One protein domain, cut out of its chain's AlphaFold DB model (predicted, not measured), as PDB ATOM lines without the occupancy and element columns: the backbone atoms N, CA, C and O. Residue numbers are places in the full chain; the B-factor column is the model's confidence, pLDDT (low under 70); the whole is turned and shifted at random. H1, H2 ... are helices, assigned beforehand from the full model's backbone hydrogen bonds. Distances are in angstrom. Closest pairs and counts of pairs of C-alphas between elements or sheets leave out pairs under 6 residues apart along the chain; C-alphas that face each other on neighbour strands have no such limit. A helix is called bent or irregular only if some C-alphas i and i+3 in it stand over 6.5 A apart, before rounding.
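AT A GLANCE: This is residues 118 to 226 of the 236 residues of the protein "Hypothetical protein" of Rotaria socialis (UniProt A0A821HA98). Three helices, H1, H2 and H3, stand in an up-and-down bundle, each running against the one before it, with their centres in a triangle. A fourth, H4, packs on H2 away from H1 and H3, and residues 217 to 226, of which 217 to 224 belong to H4, stick out from the body. The printed part has 109 residues with four named helices, H1 to H4 in chain order, and no named strand; its class is all helix. It is compact, with a radius of gyration of the C-alphas of 15.2 A, and elongated, spanning 52 by 30 by 27 A.

IN THESE COORDINATES: H1, residues 128 to 143, begins with C-alpha 128 at (-46.076, -18.135, 6.043) and measures 23.9 A. It has a kink of 42 degrees near residue 137 and is irregular, with C-alphas 139 and 142 7.9 A apart. H2, residues 147 to 168, measures 31.9 A. H3, residues 182 to 195, measures 20.1 A. H4, residues 205 to 224, measures 28.4 A and ends with C-alpha 224 at (-27.371, -46.522, -9.977).

HOW THE PARTS SIT: H1 and H3 touch, the closest C-alphas being those of Cys 134 and Cys 191 at 5.9 A, and run the same way at a shallow tilt of 20 degrees. H2 is close to but not clearly touching H1, with C-alphas 130 and 164 closest at 7.2 A, and runs the opposite way at a shallow tilt of 19 degrees. H2 is likewise close to but not clearly touching H3, with C-alphas 157 and 192 closest at 7.3 A. H4 touches H2, with C-alphas 165 and 205 closest at 4.7 A, running opposite ways at a shallow tilt of 32 degrees, only just short of steep. H4 is apart from H1 and H3. Every O i to N i+4 pair is within hydrogen-bond range in H3 and H4; H1 has 10 of 12 and H2 16 of 18.

THE WHOLE: The C-alphas farthest apart, those of Ser 177 and Lys 226, are 53.0 A apart. The printed part has no cut. The link from H2 to H3, 13 residues, is long. No printed residue has a pLDDT under 70.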
ATOM      1  N   ILE A 118     -39.093 -29.417  17.478       83.94
ATOM      2  CA  ILE A 118     -39.634 -28.119  17.089       83.94
ATOM      3  C   ILE A 118     -38.530 -27.327  16.398       83.94
ATOM      4  O   ILE A 118     -37.461 -27.102  16.952       83.94
ATOM      5  N   SER A 119     -38.823 -26.874  15.184       89.00
ATOM      6  CA  SER A 119     -37.933 -26.001  14.429       89.00
ATOM      7  C   SER A 119     -38.104 -24.549  14.868       89.00
ATOM      8  O   SER A 119     -39.157 -23.963  14.616       89.00
ATOM      9  N   ASP A 120     -37.068 -23.938  15.444       90.88
ATOM     10  CA  ASP A 120     -37.109 -22.533  15.892       90.88
ATOM     11  C   ASP A 120     -37.495 -21.561  14.762       90.88
ATOM     12  O   ASP A 120     -38.255 -20.612  14.961       90.88
ATOM     13  N   LEU A 121     -37.006 -21.819  13.543       92.94
ATOM     14  CA  LEU A 121     -37.272 -21.002  12.352       92.94
ATOM     15  C   LEU A 121     -38.550 -21.403  11.596       92.94
ATOM     16  O   LEU A 121     -38.883 -20.790  10.573       92.94
ATOM     17  N   ASP A 122     -39.252 -22.444  12.045       94.62
ATOM     18  CA  ASP A 122     -40.533 -22.855  11.474       94.62
ATOM     19  C   ASP A 122     -41.466 -23.513  12.511       94.62
ATOM     20  O   ASP A 122     -41.865 -24.672  12.349       94.62
ATOM     21  N   PRO A 123     -41.856 -22.777  13.569       93.56
ATOM     22  CA  PRO A 123     -42.689 -23.325  14.632       93.56
ATOM     23  C   PRO A 123     -44.059 -23.774  14.088       93.56
ATOM     24  O   PRO A 123     -44.482 -23.309  13.022       93.56
ATOM     25  N   PRO A 124     -44.788 -24.666  14.782       92.44
ATOM     26  CA  PRO A 124     -45.990 -25.320  14.253       92.44
ATOM     27  C   PRO A 124     -47.050 -24.377  13.658       92.44
ATOM     28  O   PRO A 124     -47.576 -24.639  12.578       92.44
ATOM     29  N   GLU A 125     -47.304 -23.244  14.312       92.50
ATOM     30  CA  GLU A 125     -48.288 -22.221  13.915       92.50
ATOM     31  C   GLU A 125     -47.842 -21.336  12.741       92.50
ATOM     32  O   GLU A 125     -48.645 -20.631  12.122       92.50
ATOM     33  N   HIS A 126     -46.554 -21.358  12.408       94.38
ATOM     34  CA  HIS A 126     -45.998 -20.536  11.352       94.38
ATOM     35  C   HIS A 126     -46.259 -21.166   9.975       94.38
ATOM     36  O   HIS A 126     -45.607 -22.121   9.564       94.38
ATOM     37  N   LEU A 127     -47.220 -20.596   9.240       97.06
ATOM     38  CA  LEU A 127     -47.662 -21.079   7.919       97.06
ATOM     39  C   LEU A 127     -47.205 -20.185   6.759       97.06
ATOM     40  O   LEU A 127     -47.569 -20.400   5.602       97.06
ATOM     41  N   PHE A 128     -46.406 -19.154   7.037       97.75
ATOM     42  CA  PHE A 128     -46.076 -18.135   6.043       97.75
ATOM     43  C   PHE A 128     -45.216 -18.671   4.892       97.75
ATOM     44  O   PHE A 128     -45.307 -18.171   3.772       97.75
ATOM     45  N   ARG A 129     -44.430 -19.730   5.126       98.31
ATOM     46  CA  ARG A 129     -43.607 -20.350   4.080       98.31
ATOM     47  C   ARG A 129     -44.446 -20.939   2.943       98.31
ATOM     48  O   ARG A 129     -44.044 -20.820   1.791       98.31
ATOM     49  N   ILE A 130     -45.639 -21.466   3.242       98.75
ATOM     50  CA  ILE A 130     -46.606 -21.935   2.232       98.75
ATOM     51  C   ILE A 130     -46.985 -20.776   1.303       98.75
ATOM     52  O   ILE A 130     -46.941 -20.920   0.083       98.75
ATOM     53  N   ARG A 131     -47.258 -19.591   1.868       98.62
ATOM     54  CA  ARG A 131     -47.569 -18.382   1.088       98.62
ATOM     55  C   ARG A 131     -46.390 -17.919   0.237       98.62
ATOM     56  O   ARG A 131     -46.604 -17.499  -0.895       98.62
ATOM     57  N   LEU A 132     -45.159 -18.000   0.751       98.81
ATOM     58  CA  LEU A 132     -43.957 -17.662  -0.020       98.81
ATOM     59  C   LEU A 132     -43.785 -18.610  -1.214       98.81
ATOM     60  O   LEU A 132     -43.588 -18.144  -2.332       98.81
ATOM     61  N   VAL A 133     -43.927 -19.922  -1.007       98.94
ATOM     62  CA  VAL A 133     -43.859 -20.904  -2.100       98.94
ATOM     63  C   VAL A 133     -44.918 -20.609  -3.161       98.94
ATOM     64  O   VAL A 133     -44.568 -20.481  -4.334       98.94
ATOM     65  N   CYS A 134     -46.177 -20.423  -2.754       98.81
ATOM     66  CA  CYS A 134     -47.266 -20.141  -3.693       98.81
ATOM     67  C   CYS A 134     -47.032 -18.819  -4.437       98.81
ATOM     68  O   CYS A 134     -47.092 -18.797  -5.654       98.81
ATOM     69  N   THR A 135     -46.586 -17.756  -3.756       98.75
ATOM     70  CA  THR A 135     -46.255 -16.468  -4.406       98.75
ATOM     71  C   THR A 135     -45.199 -16.616  -5.508       98.75
ATOM     72  O   THR A 135     -45.293 -15.977  -6.562       98.75
ATOM     73  N   LEU A 136     -44.169 -17.441  -5.279       98.88
ATOM     74  CA  LEU A 136     -43.126 -17.690  -6.277       98.88
ATOM     75  C   LEU A 136     -43.686 -18.462  -7.477       98.88
ATOM     76  O   LEU A 136     -43.425 -18.112  -8.632       98.88
ATOM     77  N   LEU A 137     -44.480 -19.493  -7.192       98.81
ATOM     78  CA  LEU A 137     -45.118 -20.354  -8.178       98.81
ATOM     79  C   LEU A 137     -46.189 -19.625  -9.004       98.81
ATOM     80  O   LEU A 137     -46.200 -19.778 -10.222       98.81
ATOM     81  N   ASP A 138     -46.989 -18.748  -8.409       98.25
ATOM     82  CA  ASP A 138     -47.968 -17.917  -9.124       98.25
ATOM     83  C   ASP A 138     -47.276 -16.927 -10.068       98.25
ATOM     84  O   ASP A 138     -47.809 -16.533 -11.105       98.25
ATOM     85  N   SER A 139     -46.050 -16.519  -9.727       98.38
ATOM     86  CA  SER A 139     -45.288 -15.564 -10.531       98.38
ATOM     87  C   SER A 139     -44.637 -16.202 -11.755       98.38
ATOM     88  O   SER A 139     -44.599 -15.571 -12.810       98.38
ATOM     89  N   CYS A 140     -44.113 -17.427 -11.640       98.56
ATOM     90  CA  CYS A 140     -43.306 -18.037 -12.707       98.56
ATOM     91  C   CYS A 140     -43.555 -19.533 -12.971       98.56
ATOM     92  O   CYS A 140     -43.050 -20.080 -13.953       98.56
ATOM     93  N   GLY A 141     -44.347 -20.210 -12.140       98.31
ATOM     94  CA  GLY A 141     -44.552 -21.660 -12.176       98.31
ATOM     95  C   GLY A 141     -45.203 -22.167 -13.462       98.31
ATOM     96  O   GLY A 141     -44.856 -23.251 -13.935       98.31
ATOM     97  N   GLN A 142     -46.078 -21.366 -14.082       97.81
ATOM     98  CA  GLN A 142     -46.728 -21.704 -15.357       97.81
ATOM     99  C   GLN A 142     -45.730 -21.965 -16.501       97.81
ATOM    100  O   GLN A 142     -46.037 -22.701 -17.436       97.81
ATOM    101  N   TYR A 143     -44.513 -21.413 -16.419       97.94
ATOM    102  CA  TYR A 143     -43.460 -21.608 -17.422       97.94
ATOM    103  C   TYR A 143     -42.674 -22.918 -17.234       97.94
ATOM    104  O   TYR A 143     -41.799 -23.245 -18.038       97.94
ATOM    105  N   PHE A 144     -42.960 -23.687 -16.181       97.88
ATOM    106  CA  PHE A 144     -42.365 -24.998 -15.925       97.88
ATOM    107  C   PHE A 144     -43.294 -26.127 -16.404       97.88
ATOM    108  O   PHE A 144     -43.587 -27.070 -15.666       97.88
ATOM    109  N   ASP A 145     -43.784 -26.036 -17.642       96.00
ATOM    110  CA  ASP A 145     -44.760 -26.957 -18.248       96.00
ATOM    111  C   ASP A 145     -44.123 -28.030 -19.161       96.00
ATOM    112  O   ASP A 145     -44.753 -29.050 -19.480       96.00
ATOM    113  N   ARG A 146     -42.855 -27.839 -19.561       93.69
ATOM    114  CA  ARG A 146     -42.127 -28.692 -20.524       93.69
ATOM    115  C   ARG A 146     -40.741 -29.129 -20.047       93.69
ATOM    116  O   ARG A 146     -40.128 -28.536 -19.168       93.69
ATOM    117  N   GLY A 147     -40.224 -30.183 -20.680       95.31
ATOM    118  CA  GLY A 147     -38.822 -30.587 -20.565       95.31
ATOM    119  C   GLY A 147     -38.355 -30.891 -19.136       95.31
ATOM    120  O   GLY A 147     -39.049 -31.537 -18.351       95.31
ATOM    121  N   THR A 148     -37.133 -30.465 -18.820       94.06
ATOM    122  CA  THR A 148     -36.482 -30.708 -17.524       94.06
ATOM    123  C   THR A 148     -37.073 -29.865 -16.396       94.06
ATOM    124  O   THR A 148     -37.165 -30.360 -15.274       94.06
ATOM    125  N   SER A 149     -37.509 -28.633 -16.671       94.38
ATOM    126  CA  SER A 149     -38.147 -27.766 -15.674       94.38
ATOM    127  C   SER A 149     -39.492 -28.328 -15.217       94.38
ATOM    128  O   SER A 149     -39.756 -28.326 -14.018       94.38
ATOM    129  N   ARG A 150     -40.280 -28.926 -16.124       96.94
ATOM    130  CA  ARG A 150     -41.503 -29.656 -15.755       96.94
ATOM    131  C   ARG A 150     -41.231 -30.755 -14.740       96.94
ATOM    132  O   ARG A 150     -41.855 -30.769 -13.691       96.94
ATOM    133  N   LYS A 151     -40.262 -31.633 -15.025       95.69
ATOM    134  CA  LYS A 151     -39.895 -32.742 -14.126       95.69
ATOM    135  C   LYS A 151     -39.414 -32.240 -12.763       95.69
ATOM    136  O   LYS A 151     -39.712 -32.856 -11.746       95.69
ATOM    137  N   ARG A 152     -38.669 -31.127 -12.737       96.81
ATOM    138  CA  ARG A 152     -38.226 -30.488 -11.489       96.81
ATOM    139  C   ARG A 152     -39.398 -29.941 -10.681       96.81
ATOM    140  O   ARG A 152     -39.404 -30.137  -9.472       96.81
ATOM    141  N   LEU A 153     -40.376 -29.309 -11.333       98.25
ATOM    142  CA  LEU A 153     -41.587 -28.839 -10.662       98.25
ATOM    143  C   LEU A 153     -42.429 -30.010 -10.150       98.25
ATOM    144  O   LEU A 153     -42.823 -29.987  -8.995       98.25
ATOM    145  N   ASP A 154     -42.628 -31.055 -10.956       97.31
ATOM    146  CA  ASP A 154     -43.381 -32.250 -10.551       97.31
ATOM    147  C   ASP A 154     -42.770 -32.883  -9.286       97.31
ATOM    148  O   ASP A 154     -43.485 -33.200  -8.341       97.31
ATOM    149  N   CYS A 155     -41.438 -32.983  -9.241       97.44
ATOM    150  CA  CYS A 155     -40.687 -33.443  -8.072       97.44
ATOM    151  C   CYS A 155     -40.833 -32.493  -6.870       97.44
ATOM    152  O   CYS A 155     -41.159 -32.929  -5.767       97.44
ATOM    153  N   PHE A 156     -40.656 -31.184  -7.080       98.56
ATOM    154  CA  PHE A 156     -40.798 -30.193  -6.013       98.56
ATOM    155  C   PHE A 156     -42.198 -30.210  -5.382       98.56
ATOM    156  O   PHE A 156     -42.304 -30.146  -4.162       98.56
ATOM    157  N   LEU A 157     -43.266 -30.343  -6.177       98.56
ATOM    158  CA  LEU A 157     -44.640 -30.370  -5.663       98.56
ATOM    159  C   LEU A 157     -44.895 -31.558  -4.721       98.56
ATOM    160  O   LEU A 157     -45.664 -31.418  -3.773       98.56
ATOM    161  N   ILE A 158     -44.213 -32.692  -4.916       98.31
ATOM    162  CA  ILE A 158     -44.283 -33.841  -3.996       98.31
ATOM    163  C   ILE A 158     -43.647 -33.485  -2.640       98.31
ATOM    164  O   ILE A 158     -44.254 -33.718  -1.593       98.31
ATOM    165  N   TYR A 159     -42.475 -32.840  -2.636       98.50
ATOM    166  CA  TYR A 159     -41.855 -32.350  -1.396       98.50
ATOM    167  C   TYR A 159     -42.671 -31.243  -0.722       98.50
ATOM    168  O   TYR A 159     -42.812 -31.240   0.501       98.50
ATOM    169  N   PHE A 160     -43.227 -30.317  -1.504       98.69
ATOM    170  CA  PHE A 160     -44.062 -29.237  -0.988       98.69
ATOM    171  C   PHE A 160     -45.343 -29.776  -0.346       98.69
ATOM    172  O   PHE A 160     -45.715 -29.325   0.734       98.69
ATOM    173  N   GLN A 161     -45.965 -30.796  -0.944       98.25
ATOM    174  CA  GLN A 161     -47.095 -31.496  -0.338       98.25
ATOM    175  C   GLN A 161     -46.722 -32.147   0.999       98.25
ATOM    176  O   GLN A 161     -47.481 -32.022   1.960       98.25
ATOM    177  N   ARG A 162     -45.557 -32.805   1.098       98.06
ATOM    178  CA  ARG A 162     -45.078 -33.357   2.379       98.06
ATOM    179  C   ARG A 162     -44.929 -32.262   3.432       98.06
ATOM    180  O   ARG A 162     -45.440 -32.423   4.535       98.06
ATOM    181  N   TYR A 163     -44.304 -31.140   3.076       98.12
ATOM    182  CA  TYR A 163     -44.182 -29.983   3.966       98.12
ATOM    183  C   TYR A 163     -45.554 -29.433   4.398       98.12
ATOM    184  O   TYR A 163     -45.787 -29.217   5.583       98.12
ATOM    185  N   TYR A 164     -46.493 -29.266   3.464       98.19
ATOM    186  CA  TYR A 164     -47.852 -28.809   3.763       98.19
ATOM    187  C   TYR A 164     -48.558 -29.723   4.771       98.19
ATOM    188  O   TYR A 164     -49.050 -29.236   5.789       98.19
ATOM    189  N   TYR A 165     -48.567 -31.040   4.538       97.38
ATOM    190  CA  TYR A 165     -49.206 -31.978   5.462       97.38
ATOM    191  C   TYR A 165     -48.481 -32.073   6.804       97.38
ATOM    192  O   TYR A 165     -49.148 -32.191   7.829       97.38
ATOM    193  N   PHE A 166     -47.150 -31.944   6.823       96.06
ATOM    194  CA  PHE A 166     -46.390 -31.837   8.068       96.06
ATOM    195  C   PHE A 166     -46.890 -30.663   8.910       96.06
ATOM    196  O   PHE A 166     -47.141 -30.835  10.099       96.06
ATOM    197  N   LYS A 167     -47.098 -29.485   8.302       96.25
ATOM    198  CA  LYS A 167     -47.668 -28.323   9.002       96.25
ATOM    199  C   LYS A 167     -49.134 -28.534   9.373       96.25
ATOM    200  O   LYS A 167     -49.518 -28.150  10.471       96.25
ATOM    201  N   LYS A 168     -49.944 -29.134   8.496       96.25
ATOM    202  CA  LYS A 168     -51.388 -29.351   8.702       96.25
ATOM    203  C   LYS A 168     -51.704 -30.313   9.844       96.25
ATOM    204  O   LYS A 168     -52.710 -30.136  10.520       96.25
ATOM    205  N   GLU A 169     -50.857 -31.313  10.061       94.75
ATOM    206  CA  GLU A 169     -51.070 -32.371  11.058       94.75
ATOM    207  C   GLU A 169     -50.300 -32.145  12.367       94.75
ATOM    208  O   GLU A 169     -50.230 -33.040  13.207       94.75
ATOM    209  N   GLN A 170     -49.738 -30.950  12.577       93.25
ATOM    210  CA  GLN A 170     -49.128 -30.597  13.859       93.25
ATOM    211  C   GLN A 170     -50.139 -30.702  15.010       93.25
ATOM    212  O   GLN A 170     -51.300 -30.316  14.878       93.25
ATOM    213  N   ALA A 171     -49.667 -31.142  16.177       92.62
ATOM    214  CA  ALA A 171     -50.503 -31.395  17.352       92.62
ATOM    215  C   ALA A 171     -51.224 -30.150  17.910       92.62
ATOM    216  O   ALA A 171     -52.161 -30.286  18.692       92.62
ATOM    217  N   ILE A 172     -50.798 -28.942  17.518       92.88
ATOM    218  CA  ILE A 172     -51.446 -27.688  17.922       92.88
ATOM    219  C   ILE A 172     -52.852 -27.528  17.328       92.88
ATOM    220  O   ILE A 172     -53.667 -26.794  17.885       92.88
ATOM    221  N   TRP A 173     -53.146 -28.188  16.203       95.44
ATOM    222  CA  TRP A 173     -54.418 -28.031  15.511       95.44
ATOM    223  C   TRP A 173     -55.480 -28.932  16.128       95.44
ATOM    224  O   TRP A 173     -55.300 -30.139  16.286       95.44
ATOM    225  N   ASN A 174     -56.632 -28.344  16.427       94.31
ATOM    226  CA  ASN A 174     -57.793 -29.050  16.939       94.31
ATOM    227  C   ASN A 174     -59.010 -28.721  16.063       94.31
ATOM    228  O   ASN A 174     -59.403 -27.556  16.013       94.31
ATOM    229  N   PRO A 175     -59.656 -29.709  15.418       92.88
ATOM    230  CA  PRO A 175     -60.782 -29.455  14.516       92.88
ATOM    231  C   PRO A 175     -61.949 -28.667  15.131       92.88
ATOM    232  O   PRO A 175     -62.690 -28.019  14.399       92.88
ATOM    233  N   SER A 176     -62.132 -28.725  16.453       93.94
ATOM    234  CA  SER A 176     -63.247 -28.080  17.152       93.94
ATOM    235  C   SER A 176     -62.891 -26.724  17.760       93.94
ATOM    236  O   SER A 176     -63.745 -25.841  17.778       93.94
ATOM    237  N   SER A 177     -61.673 -26.544  18.279       95.25
ATOM    238  CA  SER A 177     -61.288 -25.324  19.013       95.25
ATOM    239  C   SER A 177     -60.258 -24.449  18.302       95.25
ATOM    240  O   SER A 177     -60.265 -23.235  18.492       95.25
ATOM    241  N   TYR A 178     -59.378 -25.037  17.492       94.94
ATOM    242  CA  TYR A 178     -58.296 -24.329  16.810       94.94
ATOM    243  C   TYR A 178     -57.964 -25.028  15.482       94.94
ATOM    244  O   TYR A 178     -56.936 -25.702  15.366       94.94
ATOM    245  N   PRO A 179     -58.884 -24.975  14.498       96.31
ATOM    246  CA  PRO A 179     -58.722 -25.706  13.253       96.31
ATOM    247  C   PRO A 179     -57.581 -25.117  12.421       96.31
ATOM    248  O   PRO A 179     -57.274 -23.926  12.509       96.31
ATOM    249  N   PHE A 180     -56.987 -25.949  11.564       97.44
ATOM    250  CA  PHE A 180     -56.035 -25.471  10.568       97.44
ATOM    251  C   PHE A 180     -56.690 -24.391   9.679       97.44
ATOM    252  O   PHE A 180     -57.838 -24.575   9.262       97.44
ATOM    253  N   PRO A 181     -56.009 -23.272   9.366       97.69
ATOM    254  CA  PRO A 181     -56.629 -22.177   8.622       97.69
ATOM    255  C   PRO A 181     -57.059 -22.574   7.201       97.69
ATOM    256  O   PRO A 181     -56.218 -22.901   6.362       97.69
ATOM    257  N   LEU A 182     -58.358 -22.450   6.903       97.19
ATOM    258  CA  LEU A 182     -58.936 -22.774   5.589       97.19
ATOM    259  C   LEU A 182     -58.278 -21.996   4.439       97.19
ATOM    260  O   LEU A 182     -58.066 -22.542   3.364       97.19
ATOM    261  N   GLU A 183     -57.909 -20.735   4.670       97.56
ATOM    262  CA  GLU A 183     -57.236 -19.907   3.663       97.56
ATOM    263  C   GLU A 183     -55.906 -20.530   3.198       97.56
ATOM    264  O   GLU A 183     -55.556 -20.455   2.026       97.56
ATOM    265  N   ILE A 184     -55.161 -21.178   4.100       98.19
ATOM    266  CA  ILE A 184     -53.894 -21.834   3.750       98.19
ATOM    267  C   ILE A 184     -54.145 -23.100   2.930       98.19
ATOM    268  O   ILE A 184     -53.386 -23.385   2.006       98.19
ATOM    269  N   GLU A 185     -55.210 -23.839   3.246       97.44
ATOM    270  CA  GLU A 185     -55.641 -24.996   2.458       97.44
ATOM    271  C   GLU A 185     -56.053 -24.583   1.042       97.44
ATOM    272  O   GLU A 185     -55.578 -25.180   0.080       97.44
ATOM    273  N   GLN A 186     -56.841 -23.514   0.912       98.12
ATOM    274  CA  GLN A 186     -57.253 -22.962  -0.381       98.12
ATOM    275  C   GLN A 186     -56.050 -22.511  -1.213       98.12
ATOM    276  O   GLN A 186     -55.914 -22.939  -2.353       98.12
ATOM    277  N   ILE A 187     -55.138 -21.728  -0.626       98.19
ATOM    278  CA  ILE A 187     -53.932 -21.248  -1.319       98.19
ATOM    279  C   ILE A 187     -53.068 -22.418  -1.809       98.19
ATOM    280  O   ILE A 187     -52.574 -22.393  -2.936       98.19
ATOM    281  N   PHE A 188     -52.878 -23.448  -0.979       98.38
ATOM    282  CA  PHE A 188     -52.133 -24.639  -1.383       98.38
ATOM    283  C   PHE A 188     -52.834 -25.375  -2.532       98.38
ATOM    284  O   PHE A 188     -52.199 -25.707  -3.536       98.38
ATOM    285  N   ASP A 189     -54.137 -25.619  -2.394       97.31
ATOM    286  CA  ASP A 189     -54.907 -26.374  -3.373       97.31
ATOM    287  C   ASP A 189     -54.980 -25.667  -4.726       97.31
ATOM    288  O   ASP A 189     -54.733 -26.313  -5.744       97.31
ATOM    289  N   GLU A 190     -55.271 -24.366  -4.744       97.69
ATOM    290  CA  GLU A 190     -55.305 -23.547  -5.959       97.69
ATOM    291  C   GLU A 190     -53.940 -23.566  -6.655       97.69
ATOM    292  O   GLU A 190     -53.846 -23.977  -7.812       97.69
ATOM    293  N   CYS A 191     -52.860 -23.265  -5.926       98.12
ATOM    294  CA  CYS A 191     -51.511 -23.213  -6.493       98.12
ATOM    295  C   CYS A 191     -51.094 -24.546  -7.146       98.12
ATOM    296  O   CYS A 191     -50.571 -24.580  -8.266       98.12
ATOM    297  N   VAL A 192     -51.340 -25.676  -6.472       97.44
ATOM    298  CA  VAL A 192     -50.976 -27.002  -6.998       97.44
ATOM    299  C   VAL A 192     -51.860 -27.390  -8.186       97.44
ATOM    300  O   VAL A 192     -51.349 -27.923  -9.177       97.44
ATOM    301  N   MET A 193     -53.171 -27.145  -8.108       96.00
ATOM    302  CA  MET A 193     -54.118 -27.543  -9.155       96.00
ATOM    303  C   MET A 193     -53.990 -26.689 -10.416       96.00
ATOM    304  O   MET A 193     -54.068 -27.249 -11.510       96.00
ATOM    305  N   ASP A 194     -53.708 -25.394 -10.290       97.12
ATOM    306  CA  ASP A 194     -53.488 -24.502 -11.432       97.12
ATOM    307  C   ASP A 194     -52.248 -24.914 -12.231       97.12
ATOM    308  O   ASP A 194     -52.257 -24.962 -13.464       97.12
ATOM    309  N   LEU A 195     -51.176 -25.299 -11.533       97.44
ATOM    310  CA  LEU A 195     -49.953 -25.774 -12.176       97.44
ATOM    311  C   LEU A 195     -50.093 -27.192 -12.724       97.44
ATOM    312  O   LEU A 195     -49.508 -27.520 -13.766       97.44
ATOM    313  N   ARG A 196     -50.796 -28.063 -11.995       97.12
ATOM    314  CA  ARG A 196     -50.923 -29.493 -12.286       97.12
ATOM    315  C   ARG A 196     -52.326 -30.000 -11.930       97.12
ATOM    316  O   ARG A 196     -52.497 -30.670 -10.913       97.12
ATOM    317  N   PRO A 197     -53.303 -29.868 -12.846       95.75
ATOM    318  CA  PRO A 197     -54.675 -30.334 -12.607       95.75
ATOM    319  C   PRO A 197     -54.807 -31.844 -12.350       95.75
ATOM    320  O   PRO A 197     -55.814 -32.314 -11.836       95.75
ATOM    321  N   LYS A 198     -53.794 -32.629 -12.746       94.25
ATOM    322  CA  LYS A 198     -53.721 -34.088 -12.552       94.25
ATOM    323  C   LYS A 198     -52.739 -34.493 -11.446       94.25
ATOM    324  O   LYS A 198     -52.304 -35.643 -11.421       94.25
ATOM    325  N   PHE A 199     -52.313 -33.559 -10.598       95.00
ATOM    326  CA  PHE A 199     -51.401 -33.868  -9.504       95.00
ATOM    327  C   PHE A 199     -52.055 -34.856  -8.536       95.00
ATOM    328  O   PHE A 199     -53.204 -34.681  -8.129       95.00
ATOM    329  N   SER A 200     -51.324 -35.911  -8.179       92.06
ATOM    330  CA  SER A 200     -51.801 -36.918  -7.235       92.06
ATOM    331  C   SER A 200     -51.691 -36.362  -5.818       92.06
ATOM    332  O   SER A 200     -50.673 -36.540  -5.148       92.06
ATOM    333  N   LYS A 201     -52.735 -35.636  -5.395       91.94
ATOM    334  CA  LYS A 201     -52.832 -35.141  -4.023       91.94
ATOM    335  C   LYS A 201     -52.981 -36.307  -3.053       91.94
ATOM    336  O   LYS A 201     -53.788 -37.212  -3.281       91.94
ATOM    337  N   THR A 202     -52.203 -36.288  -1.979       94.56
ATOM    338  CA  THR A 202     -52.385 -37.216  -0.860       94.56
ATOM    339  C   THR A 202     -53.471 -36.688   0.071       94.56
ATOM    340  O   THR A 202     -54.112 -35.680  -0.209       94.56
ATOM    341  N   ASN A 203     -53.745 -37.412   1.155       93.50
ATOM    342  CA  ASN A 203     -54.708 -36.987   2.167       93.50
ATOM    343  C   ASN A 203     -54.147 -37.037   3.592       93.50
ATOM    344  O   ASN A 203     -54.914 -36.866   4.535       93.50
ATOM    345  N   SER A 204     -52.844 -37.292   3.741       96.62
ATOM    346  CA  SER A 204     -52.170 -37.243   5.031       96.62
ATOM    347  C   SER A 204     -50.662 -37.035   4.910       96.62
ATOM    348  O   SER A 204     -50.078 -37.289   3.846       96.62
ATOM    349  N   HIS A 205     -50.021 -36.652   6.019       95.81
ATOM    350  CA  HIS A 205     -48.564 -36.546   6.123       95.81
ATOM    351  C   HIS A 205     -47.888 -37.888   5.848       95.81
ATOM    352  O   HIS A 205     -46.986 -37.955   5.018       95.81
ATOM    353  N   ALA A 206     -48.388 -38.973   6.447       96.62
ATOM    354  CA  ALA A 206     -47.836 -40.314   6.249       96.62
ATOM    355  C   ALA A 206     -47.801 -40.725   4.764       96.62
ATOM    356  O   ALA A 206     -46.776 -41.199   4.276       96.62
ATOM    357  N   LYS A 207     -48.883 -40.475   4.013       97.44
ATOM    358  CA  LYS A 207     -48.914 -40.766   2.570       97.44
ATOM    359  C   LYS A 207     -48.027 -39.829   1.756       97.44
ATOM    360  O   LYS A 207     -47.476 -40.243   0.741       97.44
ATOM    361  N   ALA A 208     -47.898 -38.569   2.170       97.25
ATOM    362  CA  ALA A 208     -46.976 -37.642   1.525       97.25
ATOM    363  C   ALA A 208     -45.511 -38.075   1.725       97.25
ATOM    364  O   ALA A 208     -44.723 -37.993   0.784       97.25
ATOM    365  N   CYS A 209     -45.157 -38.596   2.906       96.81
ATOM    366  CA  CYS A 209     -43.855 -39.216   3.160       96.81
ATOM    367  C   CYS A 209     -43.626 -40.437   2.269       96.81
ATOM    368  O   CYS A 209     -42.617 -40.484   1.573       96.81
ATOM    369  N   GLU A 210     -44.588 -41.361   2.206       97.31
ATOM    370  CA  GLU A 210     -44.510 -42.542   1.337       97.31
ATOM    371  C   GLU A 210     -44.303 -42.155  -0.138       97.31
ATOM    372  O   GLU A 210     -43.473 -42.737  -0.839       97.31
ATOM    373  N   GLN A 211     -45.015 -41.132  -0.619       97.12
ATOM    374  CA  GLN A 211     -44.858 -40.640  -1.986       97.12
ATOM    375  C   GLN A 211     -43.453 -40.076  -2.246       97.12
ATOM    376  O   GLN A 211     -42.888 -40.331  -3.313       97.12
ATOM    377  N   VAL A 212     -42.878 -39.339  -1.286       96.81
ATOM    378  CA  VAL A 212     -41.489 -38.866  -1.383       96.81
ATOM    379  C   VAL A 212     -40.516 -40.043  -1.393       96.81
ATOM    380  O   VAL A 212     -39.676 -40.112  -2.286       96.81
ATOM    381  N   GLU A 213     -40.652 -40.992  -0.468       96.56
ATOM    382  CA  GLU A 213     -39.771 -42.164  -0.394       96.56
ATOM    383  C   GLU A 213     -39.792 -42.986  -1.687       96.56
ATOM    384  O   GLU A 213     -38.750 -43.439  -2.162       96.56
ATOM    385  N   ASN A 214     -40.972 -43.183  -2.276       96.25
ATOM    386  CA  ASN A 214     -41.115 -43.905  -3.538       96.25
ATOM    387  C   ASN A 214     -40.414 -43.164  -4.684       96.25
ATOM    388  O   ASN A 214     -39.641 -43.769  -5.430       96.25
ATOM    389  N   MET A 215     -40.603 -41.846  -4.772       95.62
ATOM    390  CA  MET A 215     -39.913 -41.003  -5.749       95.62
ATOM    391  C   MET A 215     -38.382 -41.027  -5.559       95.62
ATOM    392  O   MET A 215     -37.637 -41.129  -6.536       95.62
ATOM    393  N   GLU A 216     -37.886 -40.960  -4.322       93.69
ATOM    394  CA  GLU A 216     -36.450 -41.025  -4.012       93.69
ATOM    395  C   GLU A 216     -35.848 -42.391  -4.378       93.69
ATOM    396  O   GLU A 216     -34.785 -42.446  -5.005       93.69
ATOM    397  N   LYS A 217     -36.549 -43.495  -4.080       93.88
ATOM    398  CA  LYS A 217     -36.148 -44.856  -4.487       93.88
ATOM    399  C   LYS A 217     -36.029 -44.974  -6.007       93.88
ATOM    400  O   LYS A 217     -35.046 -45.533  -6.502       93.88
ATOM    401  N   GLU A 218     -36.980 -44.418  -6.759       91.69
ATOM    402  CA  GLU A 218     -36.919 -44.379  -8.226       91.69
ATOM    403  C   GLU A 218     -35.711 -43.581  -8.732       91.69
ATOM    404  O   GLU A 218     -34.994 -44.043  -9.628       91.69
ATOM    405  N   PHE A 219     -35.433 -42.414  -8.142       88.69
ATOM    406  CA  PHE A 219     -34.260 -41.616  -8.503       88.69
ATOM    407  C   PHE A 219     -32.953 -42.351  -8.218       88.69
ATOM    408  O   PHE A 219     -32.093 -42.409  -9.099       88.69
ATOM    409  N   ILE A 220     -32.811 -42.954  -7.037       87.75
ATOM    410  CA  ILE A 220     -31.630 -43.749  -6.679       87.75
ATOM    411  C   ILE A 220     -31.452 -44.888  -7.687       87.75
ATOM    412  O   ILE A 220     -30.370 -45.043  -8.252       87.75
ATOM    413  N   ALA A 221     -32.517 -45.628  -8.007       88.75
ATOM    414  CA  ALA A 221     -32.462 -46.711  -8.988       88.75
ATOM    415  C   ALA A 221     -32.043 -46.231 -10.391       88.75
ATOM    416  O   ALA A 221     -31.312 -46.935 -11.093       88.75
ATOM    417  N   LEU A 222     -32.478 -45.040 -10.816       85.44
ATOM    418  CA  LEU A 222     -32.071 -44.432 -12.089       85.44
ATOM    419  C   LEU A 222     -30.598 -44.006 -12.090       85.44
ATOM    420  O   LEU A 222     -29.913 -44.186 -13.098       85.44
ATOM    421  N   ILE A 223     -30.107 -43.441 -10.985       81.81
ATOM    422  CA  ILE A 223     -28.713 -42.999 -10.858       81.81
ATOM    423  C   ILE A 223     -27.779 -44.218 -10.811       81.81
ATOM    424  O   ILE A 223     -26.789 -44.239 -11.545       81.81
ATOM    425  N   SER A 224     -28.136 -45.267 -10.066       79.69
ATOM    426  CA  SER A 224     -27.371 -46.522  -9.977       79.69
ATOM    427  C   SER A 224     -27.216 -47.243 -11.321       79.69
ATOM    428  O   SER A 224     -26.258 -47.985 -11.522       79.69
ATOM    429  N   LYS A 225     -28.127 -47.007 -12.275       80.06
ATOM    430  CA  LYS A 225     -28.074 -47.571 -13.636       80.06
ATOM    431  C   LYS A 225     -27.175 -46.787 -14.602       80.06
ATOM    432  O   LYS A 225     -26.963 -47.248 -15.723       80.06
ATOM    433  N   LYS A 226     -26.649 -45.611 -14.226       75.25
ATOM    434  CA  LYS A 226     -25.768 -44.831 -15.112       75.25
ATOM    435  C   LYS A 226     -24.343 -45.406 -15.133       75.25
ATOM    436  O   LYS A 226     -23.748 -45.601 -14.069       75.25
TER     437      LYS A 226